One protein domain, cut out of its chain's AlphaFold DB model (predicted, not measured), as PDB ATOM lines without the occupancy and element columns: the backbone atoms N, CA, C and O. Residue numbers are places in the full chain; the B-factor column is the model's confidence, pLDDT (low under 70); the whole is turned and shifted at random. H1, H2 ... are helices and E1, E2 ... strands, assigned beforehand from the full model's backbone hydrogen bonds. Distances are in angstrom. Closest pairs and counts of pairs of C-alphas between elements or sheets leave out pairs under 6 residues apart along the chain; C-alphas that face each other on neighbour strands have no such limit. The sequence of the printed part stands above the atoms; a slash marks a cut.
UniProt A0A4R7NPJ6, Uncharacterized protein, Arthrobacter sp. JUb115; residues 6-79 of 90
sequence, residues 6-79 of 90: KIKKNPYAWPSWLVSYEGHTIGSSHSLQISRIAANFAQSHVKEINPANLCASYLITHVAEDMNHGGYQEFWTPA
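Overview. This is residues 6 to 79 of the 90 residues of an uncharacterized protein of Arthrobacter sp. JUb115 (UniProt A0A4R7NPJ6). A small antiparallel sheet of four strands has helix H1 packed along one of its faces, and helix H2 packs on both H1 and the edge strand E4, crossing H1 at a steep tilt. The long link between the helices folds back beyond the end of H1. The printed part has 74 residues, with two named helices and four named strands in the order E1, E2, E3, H1, H2, E4; across the sheet the order is E1, E2, E3, E4, and the class is mixed, helices and strands. The whole is compact, with a radius of gyration of the C-alphas of 11.2 A, and flat in outline, spanning 30 by 29 by 16 A.

Along the chain. Begin at C-alpha 6, at (-48.576, -24.609, 13.029), where E1 starts and runs to residue 9. E2 follows at residues 17 to 21, 13.7 A long, and E3 at residues 24 to 29, 15.5 A long. Look next at C-alpha 32, at (-50.661, -24.585, 24.575): from there H1 runs to residue 44, over 18.3 A. H2 takes residues 56 to 70, over 20.8 A. E4, residues 76 to 78, ends at C-alpha 78, at (-37.315, -29.684, 20.902).

Arrangement. Start with the sheet, in which E1, E2 and E3 form a meander, each strand the antiparallel neighbour of the one before. In the hairpin of E1 and E2 you find N 8 and O 18 within hydrogen-bond range at 2.8 A. In the hairpin of E2 and E3, N 19 and O 27 are 2.9 A apart. E4 is the antiparallel neighbour of E3, with N 28 and O 77 at 2.8 A, and it is apart from E1 and E2. H1 is on the sheet at a height of 8.5 A, over E2 and E3; it runs along the strands, at 8 degrees to E2 on the local plane. Its closest C-alphas to E2 are those of Ser 35 and Val 19, 6.2 A apart. H2 is on the sheet too, where the closest C-alphas of H2 and E4, those of Ala 56 and Pro 78, are 5.4 A apart. H1 and H2 touch, with the closest C-alphas, those of Ala 38 and Val 63, 5.9 A apart; they run opposite ways at a steep tilt of 56 degrees. In H1 and H2 every O i to N i+4 pair is within hydrogen-bond range.

Size, cuts and confidence. The two C-alphas farthest apart, those of Ala 52 and Gly 71, are 31.8 A apart. The printed part has no cut, and the link from H1 to H2, 11 residues, is long. The mean pLDDT of the printed part is 75.9; look for values under 70 at residues 11 to 15, 49 to 58, 60 and 70 to 74.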
ATOM      1  N   LYS A   6     -47.320 -23.967  12.630       86.62
ATOM      2  CA  LYS A   6     -48.576 -24.609  13.029       86.62
ATOM      3  C   LYS A   6     -48.429 -25.207  14.415       86.62
ATOM      4  O   LYS A   6     -47.470 -25.927  14.675       86.62
ATOM      5  N   ILE A   7     -49.421 -24.963  15.267       87.62
ATOM      6  CA  ILE A   7     -49.559 -25.624  16.566       87.62
ATOM      7  C   ILE A   7     -50.678 -26.657  16.444       87.62
ATOM      8  O   ILE A   7     -51.799 -26.315  16.062       87.62
ATOM      9  N   LYS A   8     -50.396 -27.918  16.767       88.00
ATOM     10  CA  LYS A   8     -51.370 -29.013  16.713       88.00
ATOM     11  C   LYS A   8     -51.394 -29.763  18.036       88.00
ATOM     12  O   LYS A   8     -50.349 -30.126  18.563       88.00
ATOM     13  N   LYS A   9     -52.593 -30.052  18.545       82.19
ATOM     14  CA  LYS A   9     -52.756 -30.976  19.670       82.19
ATOM     15  C   LYS A   9     -52.515 -32.408  19.183       82.19
ATOM     16  O   LYS A   9     -53.166 -32.840  18.232       82.19
ATOM     17  N   ASN A  10     -51.604 -33.134  19.818       75.81
ATOM     18  CA  ASN A  10     -51.463 -34.574  19.673       75.81
ATOM     19  C   ASN A  10     -52.316 -35.260  20.758       75.81
ATOM     20  O   ASN A  10     -51.957 -35.196  21.930       75.81
ATOM     21  N   PRO A  11     -53.458 -35.880  20.410       67.12
ATOM     22  CA  PRO A  11     -54.312 -36.545  21.392       67.12
ATOM     23  C   PRO A  11     -53.757 -37.903  21.853       67.12
ATOM     24  O   PRO A  11     -54.306 -38.483  22.783       67.12
ATOM     25  N   TYR A  12     -52.690 -38.403  21.220       62.56
ATOM     26  CA  TYR A  12     -52.149 -39.746  21.441       62.56
ATOM     27  C   TYR A  12     -50.773 -39.754  22.118       62.56
ATOM     28  O   TYR A  12     -50.223 -40.826  22.351       62.56
ATOM     29  N   ALA A  13     -50.202 -38.586  22.420       60.56
ATOM     30  CA  ALA A  13     -48.899 -38.483  23.066       60.56
ATOM     31  C   ALA A  13     -48.890 -37.402  24.148       60.56
ATOM     32  O   ALA A  13     -49.582 -36.388  24.051       60.56
ATOM     33  N   TRP A  14     -48.066 -37.635  25.165       55.47
ATOM     34  CA  TRP A  14     -47.693 -36.674  26.195       55.47
ATOM     35  C   TRP A  14     -46.196 -36.380  25.975       55.47
ATOM     36  O   TRP A  14     -45.425 -37.340  26.029       55.47
ATOM     37  N   PRO A  15     -45.765 -35.142  25.644       61.44
ATOM     38  CA  PRO A  15     -46.496 -33.867  25.651       61.44
ATOM     39  C   PRO A  15     -47.538 -33.682  24.534       61.44
ATOM     40  O   PRO A  15     -47.381 -34.162  23.414       61.44
ATOM     41  N   SER A  16     -48.601 -32.936  24.854       77.62
ATOM     42  CA  SER A  16     -49.849 -32.887  24.076       77.62
ATOM     43  C   SER A  16     -49.868 -31.881  22.924       77.62
ATOM     44  O   SER A  16     -50.811 -31.907  22.135       77.62
ATOM     45  N   TRP A  17     -48.913 -30.954  22.827       87.50
ATOM     46  CA  TRP A  17     -48.896 -29.914  21.790       87.50
ATOM     47  C   TRP A  17     -47.618 -29.983  20.969       87.50
ATOM     48  O   TRP A  17     -46.530 -30.050  21.524       87.50
ATOM     49  N   LEU A  18     -47.762 -29.965  19.646       86.19
ATOM     50  CA  LEU A  18     -46.677 -30.000  18.672       86.19
ATOM     51  C   LEU A  18     -46.627 -28.669  17.931       86.19
ATOM     52  O   LEU A  18     -47.659 -28.196  17.451       86.19
ATOM     53  N   VAL A  19     -45.432 -28.111  17.768       86.50
ATOM     54  CA  VAL A  19     -45.182 -26.954  16.904       86.50
ATOM     55  C   VAL A  19     -44.431 -27.442  15.675       86.50
ATOM     56  O   VAL A  19     -43.490 -28.227  15.775       86.50
ATOM     57  N   SER A  20     -44.874 -27.027  14.495       84.38
ATOM     58  CA  SER A  20     -44.293 -27.445  13.219       84.38
ATOM     59  C   SER A  20     -44.078 -26.262  12.288       84.38
ATOM     60  O   SER A  20     -44.912 -25.364  12.236       84.38
ATOM     61  N   TYR A  21     -42.995 -26.302  11.524       81.12
ATOM     62  CA  TYR A  21     -42.621 -25.347  10.492       81.12
ATOM     63  C   TYR A  21     -42.533 -26.076   9.147       81.12
ATOM     64  O   TYR A  21     -41.844 -27.085   9.048       81.12
ATOM     65  N   GLU A  22     -43.285 -25.625   8.139       78.06
ATOM     66  CA  GLU A  22     -43.310 -26.237   6.790       78.06
ATOM     67  C   GLU A  22     -43.529 -27.765   6.774       78.06
ATOM     68  O   GLU A  22     -43.052 -28.480   5.905       78.06
ATOM     69  N   GLY A  23     -44.290 -28.283   7.744       76.12
ATOM     70  CA  GLY A  23     -44.552 -29.722   7.875       76.12
ATOM     71  C   GLY A  23     -43.524 -30.488   8.714       76.12
ATOM     72  O   GLY A  23     -43.788 -31.631   9.076       76.12
ATOM     73  N   HIS A  24     -42.423 -29.854   9.115       77.94
ATOM     74  CA  HIS A  24     -41.439 -30.412  10.039       77.94
ATOM     75  C   HIS A  24     -41.781 -30.026  11.478       77.94
ATOM     76  O   HIS A  24     -41.930 -28.847  11.791       77.94
ATOM     77  N   THR A  25     -41.906 -31.000  12.377       79.94
ATOM     78  CA  THR A  25     -42.067 -30.714  13.808       79.94
ATOM     79  C   THR A  25     -40.771 -30.121  14.348       79.94
ATOM     80  O   THR A  25     -39.729 -30.745  14.218       79.94
ATOM     81  N   ILE A  26     -40.844 -28.930  14.946       81.31
ATOM     82  CA  ILE A  26     -39.697 -28.231  15.554       81.31
ATOM     83  C   ILE A  26     -39.624 -28.468  17.069       81.31
ATOM     84  O   ILE A  26     -38.565 -28.339  17.674       81.31
ATOM     85  N   GLY A  27     -40.739 -28.876  17.685       82.06
ATOM     86  CA  GLY A  27     -40.773 -29.339  19.068       82.06
ATOM     87  C   GLY A  27     -42.182 -29.489  19.620       82.06
ATOM     88  O   GLY A  27     -43.170 -29.452  18.881       82.06
ATOM     89  N   SER A  28     -42.263 -29.711  20.926       84.44
ATOM     90  CA  SER A  28     -43.486 -30.057  21.634       84.44
ATOM     91  C   SER A  28     -43.507 -29.534  23.069       84.44
ATOM     92  O   SER A  28     -42.463 -29.286  23.665       84.44
ATOM     93  N   SER A  29     -44.700 -29.359  23.636       84.00
ATOM     94  CA  SER A  29     -44.891 -28.943  25.029       84.00
ATOM     95  C   SER A  29     -46.182 -29.499  25.627       84.00
ATOM     96  O   SER A  29     -47.111 -29.902  24.919       84.00
ATOM     97  N   HIS A  30     -46.265 -29.512  26.959       81.38
ATOM     98  CA  HIS A  30     -47.475 -29.944  27.671       81.38
ATOM     99  C   HIS A  30     -48.576 -28.876  27.661       81.38
ATOM    100  O   HIS A  30     -49.762 -29.214  27.667       81.38
ATOM    101  N   SER A  31     -48.191 -27.609  27.505       82.88
ATOM    102  CA  SER A  31     -49.102 -26.470  27.458       82.88
ATOM    103  C   SER A  31     -49.159 -25.799  26.103       82.88
ATOM    104  O   SER A  31     -48.144 -25.578  25.437       82.88
ATOM    105  N   LEU A  32     -50.383 -25.411  25.741       84.62
ATOM    106  CA  LEU A  32     -50.661 -24.585  24.575       84.62
ATOM    107  C   LEU A  32     -49.932 -23.243  24.668       84.62
ATOM    108  O   LEU A  32     -49.532 -22.691  23.648       84.62
ATOM    109  N   GLN A  33     -49.764 -22.712  25.877       85.94
ATOM    110  CA  GLN A  33     -49.108 -21.434  26.088       85.94
ATOM    111  C   GLN A  33     -47.622 -21.503  25.740       85.94
ATOM    112  O   GLN A  33     -47.160 -20.671  24.964       85.94
ATOM    113  N   ILE A  34     -46.905 -22.533  26.198       84.12
ATOM    114  CA  ILE A  34     -45.505 -22.749  25.792       84.12
ATOM    115  C   ILE A  34     -45.406 -22.961  24.282       84.12
ATOM    116  O   ILE A  34     -44.559 -22.360  23.630       84.12
ATOM    117  N   SER A  35     -46.314 -23.744  23.693       86.19
ATOM    118  CA  SER A  35     -46.349 -23.931  22.238       86.19
ATOM    119  C   SER A  35     -46.573 -22.621  21.476       86.19
ATOM    120  O   SER A  35     -46.040 -22.455  20.384       86.19
ATOM    121  N   ARG A  36     -47.336 -21.674  22.037       86.88
ATOM    122  CA  ARG A  36     -47.522 -20.332  21.464       86.88
ATOM    123  C   ARG A  36     -46.273 -19.470  21.593       86.88
ATOM    124  O   ARG A  36     -45.938 -18.801  20.625       86.88
ATOM    125  N   ILE A  37     -45.586 -19.508  22.736       86.62
ATOM    126  CA  ILE A  37     -44.302 -18.815  22.930       86.62
ATOM    127  C   ILE A  37     -43.295 -19.316  21.888       86.62
ATOM    128  O   ILE A  37     -42.778 -18.527  21.099       86.62
ATOM    129  N   ALA A  38     -43.120 -20.636  21.795       83.00
ATOM    130  CA  ALA A  38     -42.233 -21.259  20.818       83.00
ATOM    131  C   ALA A  38     -42.623 -20.915  19.372       83.00
ATOM    132  O   ALA A  38     -41.758 -20.585  18.562       83.00
ATOM    133  N   ALA A  39     -43.918 -20.943  19.040       85.00
ATOM    134  CA  ALA A  39     -44.391 -20.596  17.704       85.00
ATOM    135  C   ALA A  39     -44.161 -19.120  17.352       85.00
ATOM    136  O   ALA A  39     -43.727 -18.828  16.241       85.00
ATOM    137  N   ASN A  40     -44.418 -18.200  18.284       85.69
ATOM    138  CA  ASN A  40     -44.182 -16.770  18.086       85.69
ATOM    139  C   ASN A  40     -42.694 -16.485  17.883       85.69
ATOM    140  O   ASN A  40     -42.324 -15.760  16.962       85.69
ATOM    141  N   PHE A  41     -41.838 -17.097  18.703       82.31
ATOM    142  CA  PHE A  41     -40.395 -16.954  18.564       82.31
ATOM    143  C   PHE A  41     -39.906 -17.491  17.213       82.31
ATOM    144  O   PHE A  41     -39.205 -16.792  16.479       82.31
ATOM    145  N   ALA A  42     -40.329 -18.705  16.855       80.81
ATOM    146  CA  ALA A  42     -39.985 -19.336  15.589       80.81
ATOM    147  C   ALA A  42     -40.509 -18.534  14.378       80.81
ATOM    148  O   ALA A  42     -39.838 -18.457  13.353       80.81
ATOM    149  N   GLN A  43     -41.666 -17.876  14.491       82.19
ATOM    150  CA  GLN A  43     -42.202 -17.009  13.438       82.19
ATOM    151  C   GLN A  43     -41.327 -15.764  13.220       82.19
ATOM    152  O   GLN A  43     -41.114 -15.366  12.073       82.19
ATOM    153  N   SER A  44     -40.803 -15.169  14.295       81.81
ATOM    154  CA  SER A  44     -39.900 -14.010  14.231       81.81
ATOM    155  C   SER A  44     -38.517 -14.361  13.671       81.81
ATOM    156  O   SER A  44     -37.900 -13.526  13.014       81.81
ATOM    157  N   HIS A  45     -38.066 -15.605  13.855       77.38
ATOM    158  CA  HIS A  45     -36.736 -16.082  13.446       77.38
ATOM    159  C   HIS A  45     -36.806 -17.095  12.301       77.38
ATOM    160  O   HIS A  45     -35.933 -17.941  12.128       77.38
ATOM    161  N   VAL A  46     -37.848 -17.011  11.473       73.38
ATOM    162  CA  VAL A  46     -38.128 -18.023  10.447       73.38
ATOM    163  C   VAL A  46     -36.999 -18.192   9.426       73.38
ATOM    164  O   VAL A  46     -36.816 -19.271   8.875       73.38
ATOM    165  N   LYS A  47     -36.215 -17.131   9.199       73.31
ATOM    166  CA  LYS A  47     -35.049 -17.129   8.301       73.31
ATOM    167  C   LYS A  47     -33.862 -17.924   8.854       73.31
ATOM    168  O   LYS A  47     -32.975 -18.284   8.091       73.31
ATOM    169  N   GLU A  48     -33.841 -18.167  10.160       71.88
ATOM    170  CA  GLU A  48     -32.786 -18.904  10.859       71.88
ATOM    171  C   GLU A  48     -33.138 -20.394  10.989       71.88
ATOM    172  O   GLU A  48     -32.257 -21.233  11.186       71.88
ATOM    173  N   ILE A  49     -34.417 -20.747  10.797       69.75
ATOM    174  CA  ILE A  49     -34.880 -22.133  10.785       69.75
ATOM    175  C   ILE A  49     -34.433 -22.808   9.485       69.75
ATOM    176  O   ILE A  49     -35.017 -22.621   8.421       69.75
ATOM    177  N   ASN A  50     -33.408 -23.651   9.588       67.19
ATOM    178  CA  ASN A  50     -32.960 -24.539   8.517       67.19
ATOM    179  C   ASN A  50     -33.458 -25.973   8.784       67.19
ATOM    180  O   ASN A  50     -33.302 -26.436   9.914       67.19
ATOM    181  N   PRO A  51     -33.970 -26.716   7.784       61.56
ATOM    182  CA  PRO A  51     -34.260 -28.151   7.891       61.56
ATOM    183  C   PRO A  51     -33.182 -28.983   8.608       61.56
ATOM    184  O   PRO A  51     -33.512 -29.866   9.386       61.56
ATOM    185  N   ALA A  52     -31.895 -28.675   8.427       63.59
ATOM    186  CA  ALA A  52     -30.806 -29.418   9.067       63.59
ATOM    187  C   ALA A  52     -30.698 -29.219  10.597       63.59
ATOM    188  O   ALA A  52     -30.052 -30.022  11.265       63.59
ATOM    189  N   ASN A  53     -31.284 -28.153  11.157       63.03
ATOM    190  CA  ASN A  53     -31.122 -27.796  12.575       63.03
ATOM    191  C   ASN A  53     -32.432 -27.364  13.269       63.03
ATOM    192  O   ASN A  53     -32.452 -27.198  14.481       63.03
ATOM    193  N   LEU A  54     -33.528 -27.159  12.528       66.50
ATOM    194  CA  LEU A  54     -34.866 -26.736  12.984       66.50
ATOM    195  C   LEU A  54     -34.883 -25.637  14.073       66.50
ATOM    196  O   LEU A  54     -35.853 -25.517  14.817       66.50
ATOM    197  N   CYS A  55     -33.807 -24.846  14.186       66.31
ATOM    198  CA  CYS A  55     -33.509 -23.972  15.326       66.31
ATOM    199  C   CYS A  55     -33.642 -24.631  16.710       66.31
ATOM    200  O   CYS A  55     -33.850 -23.919  17.689       66.31
ATOM    201  N   ALA A  56     -33.500 -25.955  16.827       63.22
ATOM    202  CA  ALA A  56     -33.783 -26.697  18.055       63.22
ATOM    203  C   ALA A  56     -33.050 -26.103  19.270       63.22
ATOM    204  O   ALA A  56     -33.689 -25.772  20.263       63.22
ATOM    205  N   SER A  57     -31.739 -25.871  19.166       63.81
ATOM    206  CA  SER A  57     -30.924 -25.340  20.268       63.81
ATOM    207  C   SER A  57     -31.258 -23.890  20.643       63.81
ATOM    208  O   SER A  57     -31.324 -23.569  21.825       63.81
ATOM    209  N   TYR A  58     -31.503 -23.022  19.656       67.69
ATOM    210  CA  TYR A  58     -31.856 -21.614  19.896       67.69
ATOM    211  C   TYR A  58     -33.264 -21.464  20.483       67.69
ATOM    212  O   TYR A  58     -33.480 -20.662  21.389       67.69
ATOM    213  N   LEU A  59     -34.215 -22.277  20.009       71.31
ATOM    214  CA  LEU A  59     -35.572 -22.330  20.546       71.31
ATOM    215  C   LEU A  59     -35.588 -22.791  22.004       71.31
ATOM    216  O   LEU A  59     -36.353 -22.241  22.784       71.31
ATOM    217  N   ILE A  60     -34.748 -23.756  22.396       68.38
ATOM    218  CA  ILE A  60     -34.669 -24.218  23.793       68.38
ATOM    219  C   ILE A  60     -34.300 -23.072  24.731       68.38
ATOM    220  O   ILE A  60     -35.008 -22.857  25.712       68.38
ATOM    221  N   THR A  61     -33.218 -22.347  24.436       71.62
ATOM    222  CA  THR A  61     -32.703 -21.297  25.324       71.62
ATOM    223  C   THR A  61     -33.734 -20.194  25.522       71.62
ATOM    224  O   THR A  61     -34.070 -19.869  26.654       71.62
ATOM    225  N   HIS A  62     -34.312 -19.678  24.437       74.50
ATOM    226  CA  HIS A  62     -35.240 -18.553  24.533       74.50
ATOM    227  C   HIS A  62     -36.622 -18.942  25.047       74.50
ATOM    228  O   HIS A  62     -37.217 -18.197  25.819       74.50
ATOM    229  N   VAL A  63     -37.132 -20.125  24.686       76.94
ATOM    230  CA  VAL A  63     -38.389 -20.611  25.267       76.94
ATOM    231  C   VAL A  63     -38.209 -20.844  26.771       76.94
ATOM    232  O   VAL A  63     -39.100 -20.488  27.535       76.94
ATOM    233  N   ALA A  64     -37.051 -21.340  27.222       73.50
ATOM    234  CA  ALA A  64     -36.745 -21.468  28.647       73.50
ATOM    235  C   ALA A  64     -36.611 -20.108  29.362       73.50
ATOM    236  O   ALA A  64     -37.094 -19.965  30.485       73.50
ATOM    237  N   GLU A  65     -36.000 -19.102  28.729       77.38
ATOM    238  CA  GLU A  65     -35.916 -17.732  29.259       77.38
ATOM    239  C   GLU A  65     -37.300 -17.090  29.422       77.38
ATOM    240  O   GLU A  65     -37.632 -16.613  30.509       77.38
ATOM    241  N   ASP A  66     -38.139 -17.130  28.383       76.69
ATOM    242  CA  ASP A  66     -39.513 -16.612  28.440       76.69
ATOM    243  C   ASP A  66     -40.358 -17.369  29.471       76.69
ATOM    244  O   ASP A  66     -41.186 -16.780  30.173       76.69
ATOM    245  N   MET A  67     -40.130 -18.676  29.615       73.62
ATOM    246  CA  MET A  67     -40.803 -19.482  30.627       73.62
ATOM    247  C   MET A  67     -40.408 -19.097  32.053       73.62
ATOM    248  O   MET A  67     -41.288 -18.965  32.908       73.62
ATOM    249  N   ASN A  68     -39.117 -18.859  32.292       74.25
ATOM    250  CA  ASN A  68     -38.598 -18.411  33.583       74.25
ATOM    251  C   ASN A  68     -39.115 -17.016  33.956       74.25
ATOM    252  O   ASN A  68     -39.504 -16.800  35.102       74.25
ATOM    253  N   HIS A  69     -39.189 -16.085  33.000       72.94
ATOM    254  CA  HIS A  69     -39.745 -14.751  33.242       72.94
ATOM    255  C   HIS A  69     -41.260 -14.768  33.488       72.94
ATOM    256  O   HIS A  69     -41.769 -13.963  34.266       72.94
ATOM    257  N   GLY A  70     -41.986 -15.687  32.848       65.94
ATOM    258  CA  GLY A  70     -43.433 -15.838  33.008       65.94
ATOM    259  C   GLY A  70     -43.878 -16.686  34.205       65.94
ATOM    260  O   GLY A  70     -45.079 -16.777  34.461       65.94
ATOM    261  N   GLY A  71     -42.945 -17.312  34.934       67.88
ATOM    262  CA  GLY A  71     -43.242 -18.186  36.076       67.88
ATOM    263  C   GLY A  71     -43.841 -19.549  35.697       67.88
ATOM    264  O   GLY A  71     -44.538 -20.159  36.510       67.88
ATOM    265  N   TYR A  72     -43.608 -20.031  34.471       69.56
ATOM    266  CA  TYR A  72     -44.151 -21.306  33.990       69.56
ATOM    267  C   TYR A  72     -43.273 -22.486  34.436       69.56
ATOM    268  O   TYR A  72     -42.071 -22.492  34.200       69.56
ATOM    269  N   GLN A  73     -43.880 -23.513  35.044       66.88
ATOM    270  CA  GLN A  73     -43.187 -24.740  35.495       66.88
ATOM    271  C   GLN A  73     -43.152 -25.868  34.451       66.88
ATOM    272  O   GLN A  73     -42.696 -26.974  34.731       66.88
ATOM    273  N   GLU A  74     -43.717 -25.635  33.274       69.38
ATOM    274  CA  GLU A  74     -43.817 -26.654  32.232       69.38
ATOM    275  C   GLU A  74     -42.525 -26.717  31.403       69.38
ATOM    276  O   GLU A  74     -41.599 -25.967  31.669       69.38
ATOM    277  N   PHE A  75     -42.418 -27.623  30.424       74.62
ATOM    278  CA  PHE A  75     -41.195 -27.796  29.626       74.62
ATOM    279  C   PHE A  75     -41.471 -27.722  28.122       74.62
ATOM    280  O   PHE A  75     -42.512 -28.179  27.633       74.62
ATOM    281  N   TRP A  76     -40.504 -27.161  27.396       79.62
ATOM    282  CA  TRP A  76     -40.380 -27.269  25.947       79.62
ATOM    283  C   TRP A  76     -39.431 -28.415  25.601       79.62
ATOM    284  O   TRP A  76     -38.300 -28.467  26.082       79.62
ATOM    285  N   THR A  77     -39.888 -29.331  24.754       80.62
ATOM    286  CA  THR A  77     -39.090 -30.442  24.239       80.62
ATOM    287  C   THR A  77     -38.856 -30.221  22.744       80.62
ATOM    288  O   THR A  77     -39.798 -30.373  21.961       80.62
ATOM    289  N   PRO A  78     -37.637 -29.855  22.318       76.06
ATOM    290  CA  PRO A  78     -37.315 -29.684  20.902       76.06
ATOM    291  C   PRO A  78     -37.515 -30.999  20.140       76.06
ATOM    292  O   PRO A  78     -37.370 -32.089  20.700       76.06
ATOM    293  N   ALA A  79     -37.827 -30.909  18.849       74.25
ATOM    294  CA  ALA A  79     -37.859 -32.098  18.013       74.25
ATOM    295  C   ALA A  79     -36.434 -32.651  17.854       74.25
ATOM    296  O   ALA A  79     -35.490 -31.870  17.704       74.25
TER     297      ALA A  79